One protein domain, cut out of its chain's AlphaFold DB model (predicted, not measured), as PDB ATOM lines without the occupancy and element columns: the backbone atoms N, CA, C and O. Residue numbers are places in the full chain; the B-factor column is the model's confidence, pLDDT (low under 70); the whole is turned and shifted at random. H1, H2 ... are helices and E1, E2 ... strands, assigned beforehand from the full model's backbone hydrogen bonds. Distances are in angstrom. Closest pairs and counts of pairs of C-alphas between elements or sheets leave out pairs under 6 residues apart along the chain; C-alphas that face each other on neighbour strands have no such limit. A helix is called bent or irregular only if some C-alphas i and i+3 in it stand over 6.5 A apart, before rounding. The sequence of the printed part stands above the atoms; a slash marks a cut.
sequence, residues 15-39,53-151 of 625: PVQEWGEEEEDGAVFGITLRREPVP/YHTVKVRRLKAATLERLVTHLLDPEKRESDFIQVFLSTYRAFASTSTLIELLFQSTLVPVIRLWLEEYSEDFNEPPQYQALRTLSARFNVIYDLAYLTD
ATOM      1  N   PRO A  15     327.320 157.652 239.571       37.59
ATOM      2  CA  PRO A  15     327.701 159.051 239.503       37.59
ATOM      3  C   PRO A  15     327.433 159.577 238.093       37.59
ATOM      4  O   PRO A  15     328.128 159.225 237.139       37.59
ATOM      5  N   VAL A  16     326.419 160.437 237.956       54.34
ATOM      6  CA  VAL A  16     326.211 161.212 236.735       54.34
ATOM      7  C   VAL A  16     327.484 162.021 236.538       54.34
ATOM      8  O   VAL A  16     327.815 162.864 237.370       54.34
ATOM      9  N   GLN A  17     328.236 161.707 235.485       56.03
ATOM     10  CA  GLN A  17     329.538 162.311 235.242       56.03
ATOM     11  C   GLN A  17     329.411 163.841 235.243       56.03
ATOM     12  O   GLN A  17     328.682 164.416 234.430       56.03
ATOM     13  N   GLU A  18     330.088 164.486 236.196       61.88
ATOM     14  CA  GLU A  18     330.091 165.940 236.334       61.88
ATOM     15  C   GLU A  18     330.811 166.535 235.119       61.88
ATOM     16  O   GLU A  18     331.959 166.200 234.826       61.88
ATOM     17  N   TRP A  19     330.096 167.362 234.359       71.94
ATOM     18  CA  TRP A  19     330.560 167.898 233.081       71.94
ATOM     19  C   TRP A  19     331.349 169.202 233.256       71.94
ATOM     20  O   TRP A  19     332.179 169.538 232.416       71.94
ATOM     21  N   GLY A  20     331.112 169.928 234.352       82.94
ATOM     22  CA  GLY A  20     331.831 171.153 234.701       82.94
ATOM     23  C   GLY A  20     331.154 171.945 235.818       82.94
ATOM     24  O   GLY A  20     330.140 171.514 236.366       82.94
ATOM     25  N   GLU A  21     331.704 173.119 236.123       86.81
ATOM     26  CA  GLU A  21     331.149 174.074 237.088       86.81
ATOM     27  C   GLU A  21     330.746 175.377 236.383       86.81
ATOM     28  O   GLU A  21     331.366 175.796 235.405       86.81
ATOM     29  N   GLU A  22     329.691 176.014 236.881       87.00
ATOM     30  CA  GLU A  22     329.213 177.331 236.468       87.00
ATOM     31  C   GLU A  22     329.230 178.271 237.672       87.00
ATOM     32  O   GLU A  22     328.574 178.005 238.679       87.00
ATOM     33  N   GLU A  23     329.962 179.377 237.563       86.38
ATOM     34  CA  GLU A  23     329.950 180.445 238.563       86.38
ATOM     35  C   GLU A  23     328.976 181.551 238.138       86.38
ATOM     36  O   GLU A  23     329.033 182.076 237.026       86.38
ATOM     37  N   GLU A  24     328.079 181.905 239.049       87.31
ATOM     38  CA  GLU A  24     327.218 183.083 238.996       87.31
ATOM     39  C   GLU A  24     327.572 184.002 240.176       87.31
ATOM     40  O   GLU A  24     328.235 183.588 241.130       87.31
ATOM     41  N   ASP A  25     327.128 185.260 240.141       84.38
ATOM     42  CA  ASP A  25     327.401 186.199 241.232       84.38
ATOM     43  C   ASP A  25     326.880 185.646 242.574       84.38
ATOM     44  O   ASP A  25     325.680 185.427 242.767       84.38
ATOM     45  N   GLY A  26     327.811 185.336 243.479       82.75
ATOM     46  CA  GLY A  26     327.523 184.738 244.781       82.75
ATOM     47  C   GLY A  26     327.071 183.267 244.780       82.75
ATOM     48  O   GLY A  26     326.607 182.811 245.826       82.75
ATOM     49  N   ALA A  27     327.190 182.510 243.677       89.00
ATOM     50  CA  ALA A  27     326.873 181.073 243.630       89.00
ATOM     51  C   ALA A  27     327.741 180.263 242.655       89.00
ATOM     52  O   ALA A  27     328.128 180.728 241.593       89.00
ATOM     53  N   VAL A  28     327.975 178.999 242.994       88.69
ATOM     54  CA  VAL A  28     328.667 178.008 242.167       88.69
ATOM     55  C   VAL A  28     327.743 176.813 241.973       88.69
ATOM     56  O   VAL A  28     327.251 176.244 242.954       88.69
ATOM     57  N   PHE A  29     327.532 176.410 240.724       89.06
ATOM     58  CA  PHE A  29     326.712 175.271 240.325       89.06
ATOM     59  C   PHE A  29     327.572 174.186 239.675       89.06
ATOM     60  O   PHE A  29     328.367 174.467 238.786       89.06
ATOM     61  N   GLY A  30     327.385 172.934 240.074       87.25
ATOM     62  CA  GLY A  30     327.865 171.769 239.333       87.25
ATOM     63  C   GLY A  30     326.913 171.444 238.192       87.25
ATOM     64  O   GLY A  30     325.694 171.559 238.340       87.25
ATOM     65  N   ILE A  31     327.458 171.038 237.052       87.25
ATOM     66  CA  ILE A  31     326.689 170.682 235.863       87.25
ATOM     67  C   ILE A  31     326.772 169.180 235.646       87.25
ATOM     68  O   ILE A  31     327.858 168.623 235.486       87.25
ATOM     69  N   THR A  32     325.615 168.544 235.529       84.50
ATOM     70  CA  THR A  32     325.487 167.154 235.099       84.50
ATOM     71  C   THR A  32     324.630 167.069 233.835       84.50
ATOM     72  O   THR A  32     323.786 167.925 233.563       84.50
ATOM     73  N   LEU A  33     324.879 166.056 233.005       81.19
ATOM     74  CA  LEU A  33     324.107 165.808 231.787       81.19
ATOM     75  C   LEU A  33     323.226 164.575 231.992       81.19
ATOM     76  O   LEU A  33     323.737 163.476 232.202       81.19
ATOM     77  N   ARG A  34     321.905 164.747 231.908       78.94
ATOM     78  CA  ARG A  34     320.921 163.665 232.041       78.94
ATOM     79  C   ARG A  34     320.303 163.345 230.686       78.94
ATOM     80  O   ARG A  34     319.947 164.250 229.942       78.94
ATOM     81  N   ARG A  35     320.162 162.062 230.349       77.25
ATOM     82  CA  ARG A  35     319.422 161.631 229.152       77.25
ATOM     83  C   ARG A  35     317.969 161.385 229.530       77.25
ATOM     84  O   ARG A  35     317.707 160.589 230.423       77.25
ATOM     85  N   GLU A  36     317.048 162.039 228.841       76.62
ATOM     86  CA  GLU A  36     315.609 161.912 229.064       76.62
ATOM     87  C   GLU A  36     314.921 161.409 227.792       76.62
ATOM     88  O   GLU A  36     315.307 161.818 226.691       76.62
ATOM     89  N   PRO A  37     313.949 160.488 227.903       76.00
ATOM     90  CA  PRO A  37     313.190 160.014 226.757       76.00
ATOM     91  C   PRO A  37     312.230 161.107 226.264       76.00
ATOM     92  O   PRO A  37     311.510 161.720 227.047       76.00
ATOM     93  N   VAL A  38     312.201 161.330 224.950       75.62
ATOM     94  CA  VAL A  38     311.248 162.227 224.292       75.62
ATOM     95  C   VAL A  38     309.848 161.621 224.459       75.62
ATOM     96  O   VAL A  38     309.647 160.478 224.033       75.62
ATOM     97  N   PRO A  39     308.868 162.338 225.040       61.03
ATOM     98  CA  PRO A  39     307.507 161.827 225.129       61.03
ATOM     99  C   PRO A  39     306.953 161.605 223.717       61.03
ATOM    100  O   PRO A  39     306.855 162.539 222.920       61.03
ATOM    101  N   TYR A  53     315.978 159.767 222.790       72.81
ATOM    102  CA  TYR A  53     316.464 160.442 223.997       72.81
ATOM    103  C   TYR A  53     317.022 161.820 223.640       72.81
ATOM    104  O   TYR A  53     317.740 161.943 222.647       72.81
ATOM    105  N   HIS A  54     316.760 162.827 224.470       75.56
ATOM    106  CA  HIS A  54     317.469 164.106 224.449       75.56
ATOM    107  C   HIS A  54     318.350 164.256 225.694       75.56
ATOM    108  O   HIS A  54     318.065 163.690 226.749       75.56
ATOM    109  N   THR A  55     319.441 165.010 225.580       78.56
ATOM    110  CA  THR A  55     320.327 165.308 226.714       78.56
ATOM    111  C   THR A  55     319.923 166.641 227.329       78.56
ATOM    112  O   THR A  55     319.915 167.661 226.643       78.56
ATOM    113  N   VAL A  56     319.601 166.633 228.617       78.56
ATOM    114  CA  VAL A  56     319.256 167.812 229.412       78.56
ATOM    115  C   VAL A  56     320.421 168.165 230.321       78.56
ATOM    116  O   VAL A  56     321.024 167.302 230.962       78.56
ATOM    117  N   LYS A  57     320.732 169.456 230.371       83.00
ATOM    118  CA  LYS A  57     321.684 170.013 231.321       83.00
ATOM    119  C   LYS A  57     320.987 170.226 232.662       83.00
ATOM    120  O   LYS A  57     320.058 171.024 232.742       83.00
ATOM    121  N   VAL A  58     321.469 169.557 233.699       82.44
ATOM    122  CA  VAL A  58     320.989 169.704 235.074       82.44
ATOM    123  C   VAL A  58     322.039 170.484 235.862       82.44
ATOM    124  O   VAL A  58     323.226 170.162 235.824       82.44
ATOM    125  N   ARG A  59     321.610 171.554 236.535       86.44
ATOM    126  CA  ARG A  59     322.460 172.357 237.424       86.44
ATOM    127  C   ARG A  59     322.177 171.954 238.867       86.44
ATOM    128  O   ARG A  59     321.016 171.806 239.229       86.44
ATOM    129  N   ARG A  60     323.222 171.812 239.678       87.44
ATOM    130  CA  ARG A  60     323.130 171.507 241.111       87.44
ATOM    131  C   ARG A  60     323.929 172.532 241.903       87.44
ATOM    132  O   ARG A  60     325.102 172.741 241.605       87.44
ATOM    133  N   LEU A  61     323.346 173.169 242.912       89.25
ATOM    134  CA  LEU A  61     324.050 174.207 243.672       89.25
ATOM    135  C   LEU A  61     325.162 173.582 244.532       89.25
ATOM    136  O   LEU A  61     324.887 172.699 245.344       89.25
ATOM    137  N   LYS A  62     326.417 174.025 244.389       87.69
ATOM    138  CA  LYS A  62     327.576 173.525 245.161       87.69
ATOM    139  C   LYS A  62     327.962 174.458 246.299       87.69
ATOM    140  O   LYS A  62     328.251 173.987 247.399       87.69
ATOM    141  N   ALA A  63     327.968 175.764 246.056       87.88
ATOM    142  CA  ALA A  63     328.278 176.767 247.068       87.88
ATOM    143  C   ALA A  63     327.574 178.090 246.769       87.88
ATOM    144  O   ALA A  63     327.352 178.406 245.607       87.88
ATOM    145  N   ALA A  64     327.224 178.868 247.792       89.69
ATOM    146  CA  ALA A  64     326.574 180.166 247.607       89.69
ATOM    147  C   ALA A  64     326.709 181.079 248.837       89.69
ATOM    148  O   ALA A  64     327.100 180.628 249.916       89.69
ATOM    149  N   THR A  65     326.388 182.368 248.688       89.00
ATOM    150  CA  THR A  65     326.126 183.258 249.834       89.00
ATOM    151  C   THR A  65     324.782 182.916 250.483       89.00
ATOM    152  O   THR A  65     323.960 182.200 249.906       89.00
ATOM    153  N   LEU A  66     324.532 183.428 251.692       88.25
ATOM    154  CA  LEU A  66     323.284 183.162 252.412       88.25
ATOM    155  C   LEU A  66     322.059 183.670 251.633       88.25
ATOM    156  O   LEU A  66     321.068 182.957 251.504       88.25
ATOM    157  N   GLU A  67     322.144 184.866 251.061       88.38
ATOM    158  CA  GLU A  67     321.073 185.498 250.285       88.38
ATOM    159  C   GLU A  67     320.747 184.682 249.033       88.38
ATOM    160  O   GLU A  67     319.580 184.500 248.673       88.38
ATOM    161  N   ARG A  68     321.780 184.137 248.381       88.19
ATOM    162  CA  ARG A  68     321.619 183.324 247.179       88.19
ATOM    163  C   ARG A  68     321.077 181.932 247.504       88.19
ATOM    164  O   ARG A  68     320.237 181.444 246.752       88.19
ATOM    165  N   LEU A  69     321.456 181.341 248.642       89.56
ATOM    166  CA  LEU A  69     320.833 180.112 249.153       89.56
ATOM    167  C   LEU A  69     319.346 180.305 249.448       89.56
ATOM    168  O   LEU A  69     318.544 179.458 249.065       89.56
ATOM    169  N   VAL A  70     318.972 181.417 250.088       88.31
ATOM    170  CA  VAL A  70     317.560 181.735 250.342       88.31
ATOM    171  C   VAL A  70     316.836 181.964 249.018       88.31
ATOM    172  O   VAL A  70     315.794 181.369 248.800       88.31
ATOM    173  N   THR A  71     317.408 182.710 248.073       87.75
ATOM    174  CA  THR A  71     316.797 182.885 246.742       87.75
ATOM    175  C   THR A  71     316.561 181.538 246.042       87.75
ATOM    176  O   THR A  71     315.501 181.323 245.463       87.75
ATOM    177  N   HIS A  72     317.518 180.610 246.138       88.00
ATOM    178  CA  HIS A  72     317.405 179.257 245.586       88.00
ATOM    179  C   HIS A  72     316.365 178.396 246.322       88.00
ATOM    180  O   HIS A  72     315.635 177.633 245.698       88.00
ATOM    181  N   LEU A  73     316.235 178.554 247.646       86.62
ATOM    182  CA  LEU A  73     315.186 177.917 248.450       86.62
ATOM    183  C   LEU A  73     313.782 178.308 247.970       86.62
ATOM    184  O   LEU A  73     312.853 177.500 248.080       86.62
ATOM    185  N   LEU A  74     313.649 179.533 247.449       81.88
ATOM    186  CA  LEU A  74     312.392 180.146 247.038       81.88
ATOM    187  C   LEU A  74     312.030 179.917 245.557       81.88
ATOM    188  O   LEU A  74     310.925 180.274 245.158       81.88
ATOM    189  N   ASP A  75     312.923 179.326 244.756       82.69
ATOM    190  CA  ASP A  75     312.720 179.056 243.325       82.69
ATOM    191  C   ASP A  75     312.370 177.568 243.097       82.69
ATOM    192  O   ASP A  75     313.271 176.734 242.971       82.69
ATOM    193  N   PRO A  76     311.077 177.187 243.059       77.00
ATOM    194  CA  PRO A  76     310.668 175.787 242.946       77.00
ATOM    195  C   PRO A  76     311.030 175.146 241.599       77.00
ATOM    196  O   PRO A  76     311.044 173.923 241.517       77.00
ATOM    197  N   GLU A  77     311.319 175.936 240.557       76.06
ATOM    198  CA  GLU A  77     311.677 175.410 239.233       76.06
ATOM    199  C   GLU A  77     313.146 174.981 239.159       76.06
ATOM    200  O   GLU A  77     313.488 174.075 238.400       76.06
ATOM    201  N   LYS A  78     314.022 175.633 239.935       73.62
ATOM    202  CA  LYS A  78     315.473 175.379 239.909       73.62
ATOM    203  C   LYS A  78     315.988 174.570 241.096       73.62
ATOM    204  O   LYS A  78     317.099 174.052 241.033       73.62
ATOM    205  N   ARG A  79     315.206 174.475 242.171       82.12
ATOM    206  CA  ARG A  79     315.603 173.832 243.426       82.12
ATOM    207  C   ARG A  79     315.568 172.306 243.336       82.12
ATOM    208  O   ARG A  79     314.594 171.728 242.859       82.12
ATOM    209  N   GLU A  80     316.593 171.646 243.875       83.75
ATOM    210  CA  GLU A  80     316.614 170.187 244.000       83.75
ATOM    211  C   GLU A  80     315.593 169.684 245.043       83.75
ATOM    212  O   GLU A  80     315.194 170.415 245.954       83.75
ATOM    213  N   SER A  81     315.161 168.423 244.935       83.06
ATOM    214  CA  SER A  81     314.152 167.842 245.836       83.06
ATOM    215  C   SER A  81     314.620 167.756 247.295       83.06
ATOM    216  O   SER A  81     313.837 168.016 248.206       83.06
ATOM    217  N   ASP A  82     315.900 167.456 247.519       84.06
ATOM    218  CA  ASP A  82     316.540 167.331 248.835       84.06
ATOM    219  C   ASP A  82     316.920 168.687 249.458       84.06
ATOM    220  O   ASP A  82     317.181 168.778 250.660       84.06
ATOM    221  N   PHE A  83     316.930 169.766 248.667       89.25
ATOM    222  CA  PHE A  83     317.499 171.053 249.071       89.25
ATOM    223  C   PHE A  83     316.858 171.637 250.333       89.25
ATOM    224  O   PHE A  83     317.574 172.148 251.190       89.25
ATOM    225  N   ILE A  84     315.524 171.575 250.467       88.56
ATOM    226  CA  ILE A  84     314.829 172.151 251.633       88.56
ATOM    227  C   ILE A  84     315.269 171.442 252.912       88.56
ATOM    228  O   ILE A  84     315.612 172.103 253.888       88.56
ATOM    229  N   GLN A  85     315.285 170.108 252.899       88.31
ATOM    230  CA  GLN A  85     315.636 169.301 254.067       88.31
ATOM    231  C   GLN A  85     317.107 169.499 254.441       88.31
ATOM    232  O   GLN A  85     317.426 169.736 255.606       88.31
ATOM    233  N   VAL A  86     318.006 169.510 253.451       89.81
ATOM    234  CA  VAL A  86     319.432 169.808 253.664       89.81
ATOM    235  C   VAL A  86     319.614 171.211 254.247       89.81
ATOM    236  O   VAL A  86     320.391 171.402 255.184       89.81
ATOM    237  N   PHE A  87     318.901 172.205 253.713       90.62
ATOM    238  CA  PHE A  87     318.998 173.583 254.177       90.62
ATOM    239  C   PHE A  87     318.479 173.725 255.615       90.62
ATOM    240  O   PHE A  87     319.225 174.182 256.479       90.62
ATOM    241  N   LEU A  88     317.248 173.289 255.906       89.44
ATOM    242  CA  LEU A  88     316.632 173.433 257.232       89.44
ATOM    243  C   LEU A  88     317.355 172.622 258.318       89.44
ATOM    244  O   LEU A  88     317.495 173.089 259.442       89.44
ATOM    245  N   SER A  89     317.911 171.457 257.984       86.06
ATOM    246  CA  SER A  89     318.673 170.648 258.946       86.06
ATOM    247  C   SER A  89     320.057 171.211 259.293       86.06
ATOM    248  O   SER A  89     320.624 170.836 260.321       86.06
ATOM    249  N   THR A  90     320.627 172.093 258.459       88.19
ATOM    250  CA  THR A  90     322.020 172.553 258.612       88.19
ATOM    251  C   THR A  90     322.206 174.072 258.649       88.19
ATOM    252  O   THR A  90     323.318 174.519 258.947       88.19
ATOM    253  N   TYR A  91     321.170 174.891 258.412       88.12
ATOM    254  CA  TYR A  91     321.323 176.354 258.309       88.12
ATOM    255  C   TYR A  91     321.915 176.992 259.564       88.12
ATOM    256  O   TYR A  91     322.716 177.922 259.459       88.12
ATOM    257  N   ARG A  92     321.601 176.451 260.750       86.31
ATOM    258  CA  ARG A  92     322.135 176.910 262.042       86.31
ATOM    259  C   ARG A  92     323.665 176.882 262.119       86.31
ATOM    260  O   ARG A  92     324.267 177.528 262.970       86.31
ATOM    261  N   ALA A  93     324.322 176.147 261.222       83.06
ATOM    262  CA  ALA A  93     325.773 176.129 261.109       83.06
ATOM    263  C   ALA A  93     326.375 177.373 260.437       83.06
ATOM    264  O   ALA A  93     327.598 177.529 260.462       83.06
ATOM    265  N   PHE A  94     325.563 178.200 259.775       83.88
ATOM    266  CA  PHE A  94     326.016 179.365 259.009       83.88
ATOM    267  C   PHE A  94     325.087 180.591 259.092       83.88
ATOM    268  O   PHE A  94     325.476 181.663 258.637       83.88
ATOM    269  N   ALA A  95     323.901 180.468 259.687       85.88
ATOM    270  CA  ALA A  95     322.955 181.552 259.939       85.88
ATOM    271  C   ALA A  95     322.207 181.310 261.262       85.88
ATOM    272  O   ALA A  95     322.144 180.182 261.740       85.88
ATOM    273  N   SER A  96     321.621 182.350 261.857       86.31
ATOM    274  CA  SER A  96     320.711 182.192 262.999       86.31
ATOM    275  C   SER A  96     319.258 182.065 262.536       86.31
ATOM    276  O   SER A  96     318.893 182.543 261.458       86.31
ATOM    277  N   THR A  97     318.407 181.472 263.380       87.44
ATOM    278  CA  THR A  97     316.955 181.377 263.145       87.44
ATOM    279  C   THR A  97     316.346 182.755 262.891       87.44
ATOM    280  O   THR A  97     315.576 182.924 261.952       87.44
ATOM    281  N   SER A  98     316.750 183.771 263.663       84.31
ATOM    282  CA  SER A  98     316.282 185.148 263.482       84.31
ATOM    283  C   SER A  98     316.638 185.701 262.101       84.31
ATOM    284  O   SER A  98     315.749 186.184 261.407       84.31
ATOM    285  N   THR A  99     317.900 185.581 261.674       85.38
ATOM    286  CA  THR A  99     318.359 186.067 260.363       85.38
ATOM    287  C   THR A  99     317.632 185.357 259.226       85.38
ATOM    288  O   THR A  99     317.236 186.001 258.257       85.38
ATOM    289  N   LEU A 100     317.402 184.047 259.348       87.75
ATOM    290  CA  LEU A 100     316.652 183.295 258.345       87.75
ATOM    291  C   LEU A 100     315.194 183.769 258.246       87.75
ATOM    292  O   LEU A 100     314.702 183.977 257.138       87.75
ATOM    293  N   ILE A 101     314.524 184.014 259.378       84.12
ATOM    294  CA  ILE A 101     313.167 184.589 259.397       84.12
ATOM    295  C   ILE A 101     313.144 185.955 258.694       84.12
ATOM    296  O   ILE A 101     312.205 186.243 257.951       84.12
ATOM    297  N   GLU A 102     314.165 186.797 258.896       82.75
ATOM    298  CA  GLU A 102     314.235 188.108 258.238       82.75
ATOM    299  C   GLU A 102     314.384 188.006 256.719       82.75
ATOM    300  O   GLU A 102     313.745 188.768 255.997       82.75
ATOM    301  N   LEU A 103     315.187 187.056 256.235       83.25
ATOM    302  CA  LEU A 103     315.395 186.843 254.803       83.25
ATOM    303  C   LEU A 103     314.172 186.204 254.131       83.25
ATOM    304  O   LEU A 103     313.802 186.603 253.029       83.25
ATOM    305  N   LEU A 104     313.498 185.267 254.808       79.81
ATOM    306  CA  LEU A 104     312.275 184.637 254.300       79.81
ATOM    307  C   LEU A 104     311.105 185.621 254.200       79.81
ATOM    308  O   LEU A 104     310.226 185.429 253.365       79.81
ATOM    309  N   PHE A 105     311.087 186.687 255.006       67.88
ATOM    310  CA  PHE A 105     310.018 187.693 255.000       67.88
ATOM    311  C   PHE A 105     309.830 188.383 253.643       67.88
ATOM    312  O   PHE A 105     308.735 188.839 253.325       67.88
ATOM    313  N   GLN A 106     310.868 188.427 252.809       60.84
ATOM    314  CA  GLN A 106     310.779 189.015 251.471       60.84
ATOM    315  C   GLN A 106     309.963 188.153 250.483       60.84
ATOM    316  O   GLN A 106     309.756 188.561 249.343       60.84
ATOM    317  N   SER A 107     309.472 186.980 250.906       58.84
ATOM    318  CA  SER A 107     308.839 185.975 250.044       58.84
ATOM    319  C   SER A 107     307.789 185.123 250.776       58.84
ATOM    320  O   SER A 107     308.042 184.548 251.831       58.84
ATOM    321  N   THR A 108     306.593 184.976 250.208       57.00
ATOM    322  CA  THR A 108     305.483 184.210 250.805       57.00
ATOM    323  C   THR A 108     305.557 182.716 250.474       57.00
ATOM    324  O   THR A 108     304.812 182.239 249.621       57.00
ATOM    325  N   LEU A 109     306.428 181.952 251.144       65.81
ATOM    326  CA  LEU A 109     306.485 180.486 251.001       65.81
ATOM    327  C   LEU A 109     306.013 179.739 252.256       65.81
ATOM    328  O   LEU A 109     306.791 179.172 253.022       65.81
ATOM    329  N   VAL A 110     304.687 179.677 252.402       70.19
ATOM    330  CA  VAL A 110     303.977 178.896 253.433       70.19
ATOM    331  C   VAL A 110     304.431 177.422 253.514       70.19
ATOM    332  O   VAL A 110     304.555 176.932 254.634       70.19
ATOM    333  N   PRO A 111     304.741 176.703 252.409       76.69
ATOM    334  CA  PRO A 111     305.154 175.296 252.494       76.69
ATOM    335  C   PRO A 111     306.490 175.077 253.214       76.69
ATOM    336  O   PRO A 111     306.619 174.131 253.983       76.69
ATOM    337  N   VAL A 112     307.473 175.960 252.999       80.69
ATOM    338  CA  VAL A 112     308.791 175.856 253.653       80.69
ATOM    339  C   VAL A 112     308.660 176.139 255.146       80.69
ATOM    340  O   VAL A 112     309.221 175.413 255.956       80.69
ATOM    341  N   ILE A 113     307.876 177.158 255.511       80.44
ATOM    342  CA  ILE A 113     307.616 177.508 256.914       80.44
ATOM    343  C   ILE A 113     306.860 176.383 257.627       80.44
ATOM    344  O   ILE A 113     307.178 176.069 258.769       80.44
ATOM    345  N   ARG A 114     305.889 175.751 256.955       79.50
ATOM    346  CA  ARG A 114     305.165 174.599 257.502       79.50
ATOM    347  C   ARG A 114     306.114 173.436 257.790       79.50
ATOM    348  O   ARG A 114     306.153 172.985 258.925       79.50
ATOM    349  N   LEU A 115     306.923 173.028 256.807       83.25
ATOM    350  CA  LEU A 115     307.913 171.962 256.997       83.25
ATOM    351  C   LEU A 115     308.893 172.301 258.131       83.25
ATOM    352  O   LEU A 115     309.247 171.445 258.932       83.25
ATOM    353  N   TRP A 116     309.305 173.568 258.220       85.94
ATOM    354  CA  TRP A 116     310.208 174.037 259.267       85.94
ATOM    355  C   TRP A 116     309.599 173.893 260.669       85.94
ATOM    356  O   TRP A 116     310.275 173.424 261.581       85.94
ATOM    357  N   LEU A 117     308.318 174.234 260.832       82.31
ATOM    358  CA  LEU A 117     307.591 174.079 262.094       82.31
ATOM    359  C   LEU A 117     307.254 172.617 262.422       82.31
ATOM    360  O   LEU A 117     307.217 172.275 263.597       82.31
ATOM    361  N   GLU A 118     306.999 171.773 261.422       81.25
ATOM    362  CA  GLU A 118     306.622 170.365 261.617       81.25
ATOM    363  C   GLU A 118     307.833 169.470 261.920       81.25
ATOM    364  O   GLU A 118     307.787 168.674 262.856       81.25
ATOM    365  N   GLU A 119     308.930 169.602 261.166       80.56
ATOM    366  CA  GLU A 119     310.095 168.706 261.277       80.56
ATOM    367  C   GLU A 119     311.230 169.258 262.157       80.56
ATOM    368  O   GLU A 119     312.062 168.492 262.650       80.56
ATOM    369  N   TYR A 120     311.286 170.579 262.364       81.75
ATOM    370  CA  TYR A 120     312.373 171.254 263.084       81.75
ATOM    371  C   TYR A 120     311.835 172.277 264.100       81.75
ATOM    372  O   TYR A 120     312.409 173.348 264.300       81.75
ATOM    373  N   SER A 121     310.736 171.944 264.786       80.12
ATOM    374  CA  SER A 121     310.105 172.802 265.806       80.12
ATOM    375  C   SER A 121     311.057 173.230 266.931       80.12
ATOM    376  O   SER A 121     310.876 174.285 267.539       80.12
ATOM    377  N   GLU A 122     312.093 172.432 267.198       76.94
ATOM    378  CA  GLU A 122     313.149 172.722 268.178       76.94
ATOM    379  C   GLU A 122     313.871 174.051 267.897       76.94
ATOM    380  O   GLU A 122     314.394 174.685 268.812       76.94
ATOM    381  N   ASP A 123     313.825 174.531 266.652       81.25
ATOM    382  CA  ASP A 123     314.387 175.815 266.229       81.25
ATOM    383  C   ASP A 123     313.708 177.028 266.863       81.25
ATOM    384  O   ASP A 123     314.292 178.114 266.924       81.25
ATOM    385  N   PHE A 124     312.490 176.829 267.360       81.31
ATOM    386  CA  PHE A 124     311.642 177.857 267.944       81.31
ATOM    387  C   PHE A 124     311.527 177.736 269.465       81.31
ATOM    388  O   PHE A 124     311.024 178.661 270.108       81.31
ATOM    389  N   ASN A 125     312.041 176.647 270.044       72.06
ATOM    390  CA  ASN A 125     311.988 176.341 271.470       72.06
ATOM    391  C   ASN A 125     313.144 177.003 272.234       72.06
ATOM    392  O   ASN A 125     313.969 176.335 272.850       72.06
ATOM    393  N   GLU A 126     313.186 178.339 272.210       69.81
ATOM    394  CA  GLU A 126     314.113 179.149 273.013       69.81
ATOM    395  C   GLU A 126     313.403 179.734 274.253       69.81
ATOM    396  O   GLU A 126     312.980 180.901 274.250       69.81
ATOM    397  N   PRO A 127     313.224 178.953 275.337       65.31
ATOM    398  CA  PRO A 127     312.626 179.459 276.564       65.31
ATOM    399  C   PRO A 127     313.526 180.520 277.225       65.31
ATOM    400  O   PRO A 127     314.751 180.465 277.108       65.31
ATOM    401  N   PRO A 128     312.955 181.485 277.972       63.16
ATOM    402  CA  PRO A 128     311.528 181.661 278.262       63.16
ATOM    403  C   PRO A 128     310.793 182.587 277.273       63.16
ATOM    404  O   PRO A 128     309.577 182.742 277.366       63.16
ATOM    405  N   GLN A 129     311.507 183.257 276.363       68.00
ATOM    406  CA  GLN A 129     310.939 184.346 275.555       68.00
ATOM    407  C   GLN A 129     310.422 183.886 274.187       68.00
ATOM    408  O   GLN A 129     309.564 184.570 273.621       68.00
ATOM    409  N   TYR A 130     310.881 182.733 273.684       78.56
ATOM    410  CA  TYR A 130     310.504 182.166 272.385       78.56
ATOM    411  C   TYR A 130     310.613 183.210 271.262       78.56
ATOM    412  O   TYR A 130     309.684 183.438 270.485       78.56
ATOM    413  N   GLN A 131     311.751 183.913 271.219       78.94
ATOM    414  CA  GLN A 131     311.934 185.119 270.407       78.94
ATOM    415  C   GLN A 131     311.777 184.836 268.906       78.94
ATOM    416  O   GLN A 131     311.139 185.618 268.194       78.94
ATOM    417  N   ALA A 132     312.306 183.706 268.428       79.31
ATOM    418  CA  ALA A 132     312.143 183.260 267.047       79.31
ATOM    419  C   ALA A 132     310.667 183.008 266.693       79.31
ATOM    420  O   ALA A 132     310.188 183.522 265.683       79.31
ATOM    421  N   LEU A 133     309.923 182.309 267.559       79.25
ATOM    422  CA  LEU A 133     308.500 182.019 267.355       79.25
ATOM    423  C   LEU A 133     307.659 183.300 267.337       79.25
ATOM    424  O   LEU A 133     306.817 183.481 266.459       79.25
ATOM    425  N   ARG A 134     307.925 184.229 268.264       76.75
ATOM    426  CA  ARG A 134     307.269 185.546 268.293       76.75
ATOM    427  C   ARG A 134     307.560 186.348 267.032       76.75
ATOM    428  O   ARG A 134     306.648 186.952 266.475       76.75
ATOM    429  N   THR A 135     308.810 186.340 266.573       77.38
ATOM    430  CA  THR A 135     309.217 187.042 265.347       77.38
ATOM    431  C   THR A 135     308.529 186.439 264.123       77.38
ATOM    432  O   THR A 135     308.048 187.185 263.274       77.38
ATOM    433  N   LEU A 136     308.420 185.111 264.048       78.00
ATOM    434  CA  LEU A 136     307.733 184.411 262.962       78.00
ATOM    435  C   LEU A 136     306.219 184.684 262.977       78.00
ATOM    436  O   LEU A 136     305.654 185.054 261.947       78.00
ATOM    437  N   SER A 137     305.585 184.590 264.148       73.50
ATOM    438  CA  SER A 137     304.156 184.872 264.340       73.50
ATOM    439  C   SER A 137     303.802 186.318 263.982       73.50
ATOM    440  O   SER A 137     302.872 186.550 263.207       73.50
ATOM    441  N   ALA A 138     304.588 187.288 264.464       73.75
ATOM    442  CA  ALA A 138     304.380 188.704 264.173       73.75
ATOM    443  C   ALA A 138     304.554 189.041 262.683       73.75
ATOM    444  O   ALA A 138     303.915 189.968 262.191       73.75
ATOM    445  N   ARG A 139     305.421 188.314 261.963       70.44
ATOM    446  CA  ARG A 139     305.767 188.626 260.568       70.44
ATOM    447  C   ARG A 139     304.905 187.925 259.525       70.44
ATOM    448  O   ARG A 139     304.642 188.526 258.490       70.44
ATOM    449  N   PHE A 140     304.458 186.694 259.765       67.69
ATOM    450  CA  PHE A 140     303.729 185.915 258.754       67.69
ATOM    451  C   PHE A 140     302.225 185.793 259.018       67.69
ATOM    452  O   PHE A 140     301.536 185.132 258.245       67.69
ATOM    453  N   ASN A 141     301.712 186.422 260.086       61.38
ATOM    454  CA  ASN A 141     300.309 186.325 260.505       61.38
ATOM    455  C   ASN A 141     299.810 184.865 260.467       61.38
ATOM    456  O   ASN A 141     298.700 184.573 260.023       61.38
ATOM    457  N   VAL A 142     300.688 183.929 260.845       55.97
ATOM    458  CA  VAL A 142     300.389 182.497 260.859       55.97
ATOM    459  C   VAL A 142     299.526 182.275 262.089       55.97
ATOM    460  O   VAL A 142     300.025 182.118 263.197       55.97
ATOM    461  N   ILE A 143     298.210 182.325 261.881       49.53
ATOM    462  CA  ILE A 143     297.178 182.027 262.888       49.53
ATOM    463  C   ILE A 143     297.029 180.500 263.073       49.53
ATOM    464  O   ILE A 143     296.130 180.033 263.759       49.53
ATOM    465  N   TYR A 144     297.914 179.687 262.491       48.09
ATOM    466  CA  TYR A 144     297.895 178.247 262.722       48.09
ATOM    467  C   TYR A 144     298.571 177.929 264.062       48.09
ATOM    468  O   TYR A 144     299.792 177.904 264.175       48.09
ATOM    469  N   ASP A 145     297.725 177.750 265.076       45.97
ATOM    470  CA  ASP A 145     297.968 176.963 266.285       45.97
ATOM    471  C   ASP A 145     299.200 177.306 267.132       45.97
ATOM    472  O   ASP A 145     299.918 176.433 267.622       45.97
ATOM    473  N   LEU A 146     299.359 178.588 267.483       46.31
ATOM    474  CA  LEU A 146     300.143 178.941 268.676       46.31
ATOM    475  C   LEU A 146     299.648 178.203 269.936       46.31
ATOM    476  O   LEU A 146     300.442 178.000 270.850       46.31
ATOM    477  N   ALA A 147     298.378 177.777 269.970       43.78
ATOM    478  CA  ALA A 147     297.794 176.977 271.046       43.78
ATOM    479  C   ALA A 147     298.321 175.528 271.098       43.78
ATOM    480  O   ALA A 147     298.467 174.992 272.188       43.78
ATOM    481  N   TYR A 148     298.670 174.911 269.961       43.34
ATOM    482  CA  TYR A 148     299.196 173.537 269.935       43.34
ATOM    483  C   TYR A 148     300.688 173.482 270.308       43.34
ATOM    484  O   TYR A 148     301.142 172.539 270.947       43.34
ATOM    485  N   LEU A 149     301.459 174.526 269.976       43.81
ATOM    486  CA  LEU A 149     302.888 174.605 270.314       43.81
ATOM    487  C   LEU A 149     303.167 175.131 271.733       43.81
ATOM    488  O   LEU A 149     304.235 174.856 272.276       43.81
ATOM    489  N   THR A 150     302.237 175.866 272.359       42.72
ATOM    490  CA  THR A 150     302.392 176.298 273.765       42.72
ATOM    491  C   THR A 150     302.054 175.208 274.785       42.72
ATOM    492  O   THR A 150     302.578 175.267 275.897       42.72
ATOM    493  N   ASP A 151     301.269 174.193 274.411       37.47
ATOM    494  CA  ASP A 151     300.888 173.080 275.298       37.47
ATOM    495  C   ASP A 151     302.052 172.100 275.557       37.47
ATOM    496  O   ASP A 151     302.206 171.567 276.651       37.47
TER     497      ASP A 151
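This is residues 15 to 39 and 53 to 151 of the 625 residues of the protein "Ral guanine nucleotide dissociation stimulator-like 1" of Pundamilia nyererei (UniProt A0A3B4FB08). A long, strongly twisted ribbon of three strands makes one end of this elongated domain, and a loose string of small helices continues the long axis away from it, with H7 at the other end. H1 joins the two parts and only grazes the ribbon, while H3 and H6 run side by side within the helical part. The printed part has 124 residues, with three named strands followed by seven named helices; the sheet's order is E1, E2, E3, antiparallel throughout, and the class is mixed, helices and strands. The whole is loose, with a radius of gyration of the C-alphas of 17.7 A and spans of 55 by 32 by 25 A.

Begin with E1, residues 18 to 24, and E2, residues 27 to 37, a hairpin in which N 22 and O 29 are 2.8 A apart, within hydrogen-bond range. On the other side of E2 find E3, residues 53 to 64, antiparallel to E2 at 160 degrees, with N 32 and O 58 within hydrogen-bond range at 2.9 A. H1, residues 66 to 73, only grazes this sheet; its closest C-alphas to E2 are those of Arg 68 and Ala 27, 6.7 A apart. H2, residues 83 to 93, is close to H1 but not clearly touching, with C-alphas 73 and 84 closest at 6.6 A. H3, residues 97 to 104, only just touches H1, with 3 pairs of C-alphas within 8 A, the closest being Val 70 and Leu 103 at 7.1 A. H4, residues 110 to 119, is close to H2 but not clearly touching, with the C-alphas of Leu 88 and Trp 116 closest at 6.8 A. H5, residues 121 to 124, and H6, residues 131 to 140, touch only at the corner, with the C-alphas of Phe 124 and Leu 133 closest at 5.2 A. H3 and H6 touch at a shallow tilt of 15 degrees, the same way, with the C-alphas of Ser 98 and Ala 132 closest at 5.8 A. H7, residues 146 to 151, touches no helix and is only just apart from H6, at 8.4 A. Every O i to N i+4 pair is within hydrogen-bond range in H1, H3, H4 and H6; H2 has 5 of 7, H7 has 1 of 2, and H5 is too short for such a pair.

Find C-alpha 18 at (330.091, 165.940, 236.334), where E1 begins its 17.6 A. E2 covers 30.3 A and E3 32.4 A, ending at C-alpha 64, (326.574, 180.166, 247.607). H2 covers 15.5 A and is irregular, with C-alphas 89 and 92 7.8 A apart; H6 covers 14.3 A and H4 14.2 A. H7 ends at C-alpha 151, (300.888, 173.080, 275.298).

The C-alphas of Tyr 53 and Pro 128 are the two farthest apart, at 58.5 A. Residues 40 to 52 are not printed, and C-alphas 39 and 53 are 9.1 A apart across this cut. Of the links that are printed whole, none is long. The mean pLDDT of the printed part is 77.0; look for values under 70 at residues 15 to 18, 39, 105 to 109, 126 to 129 and 140 to 151.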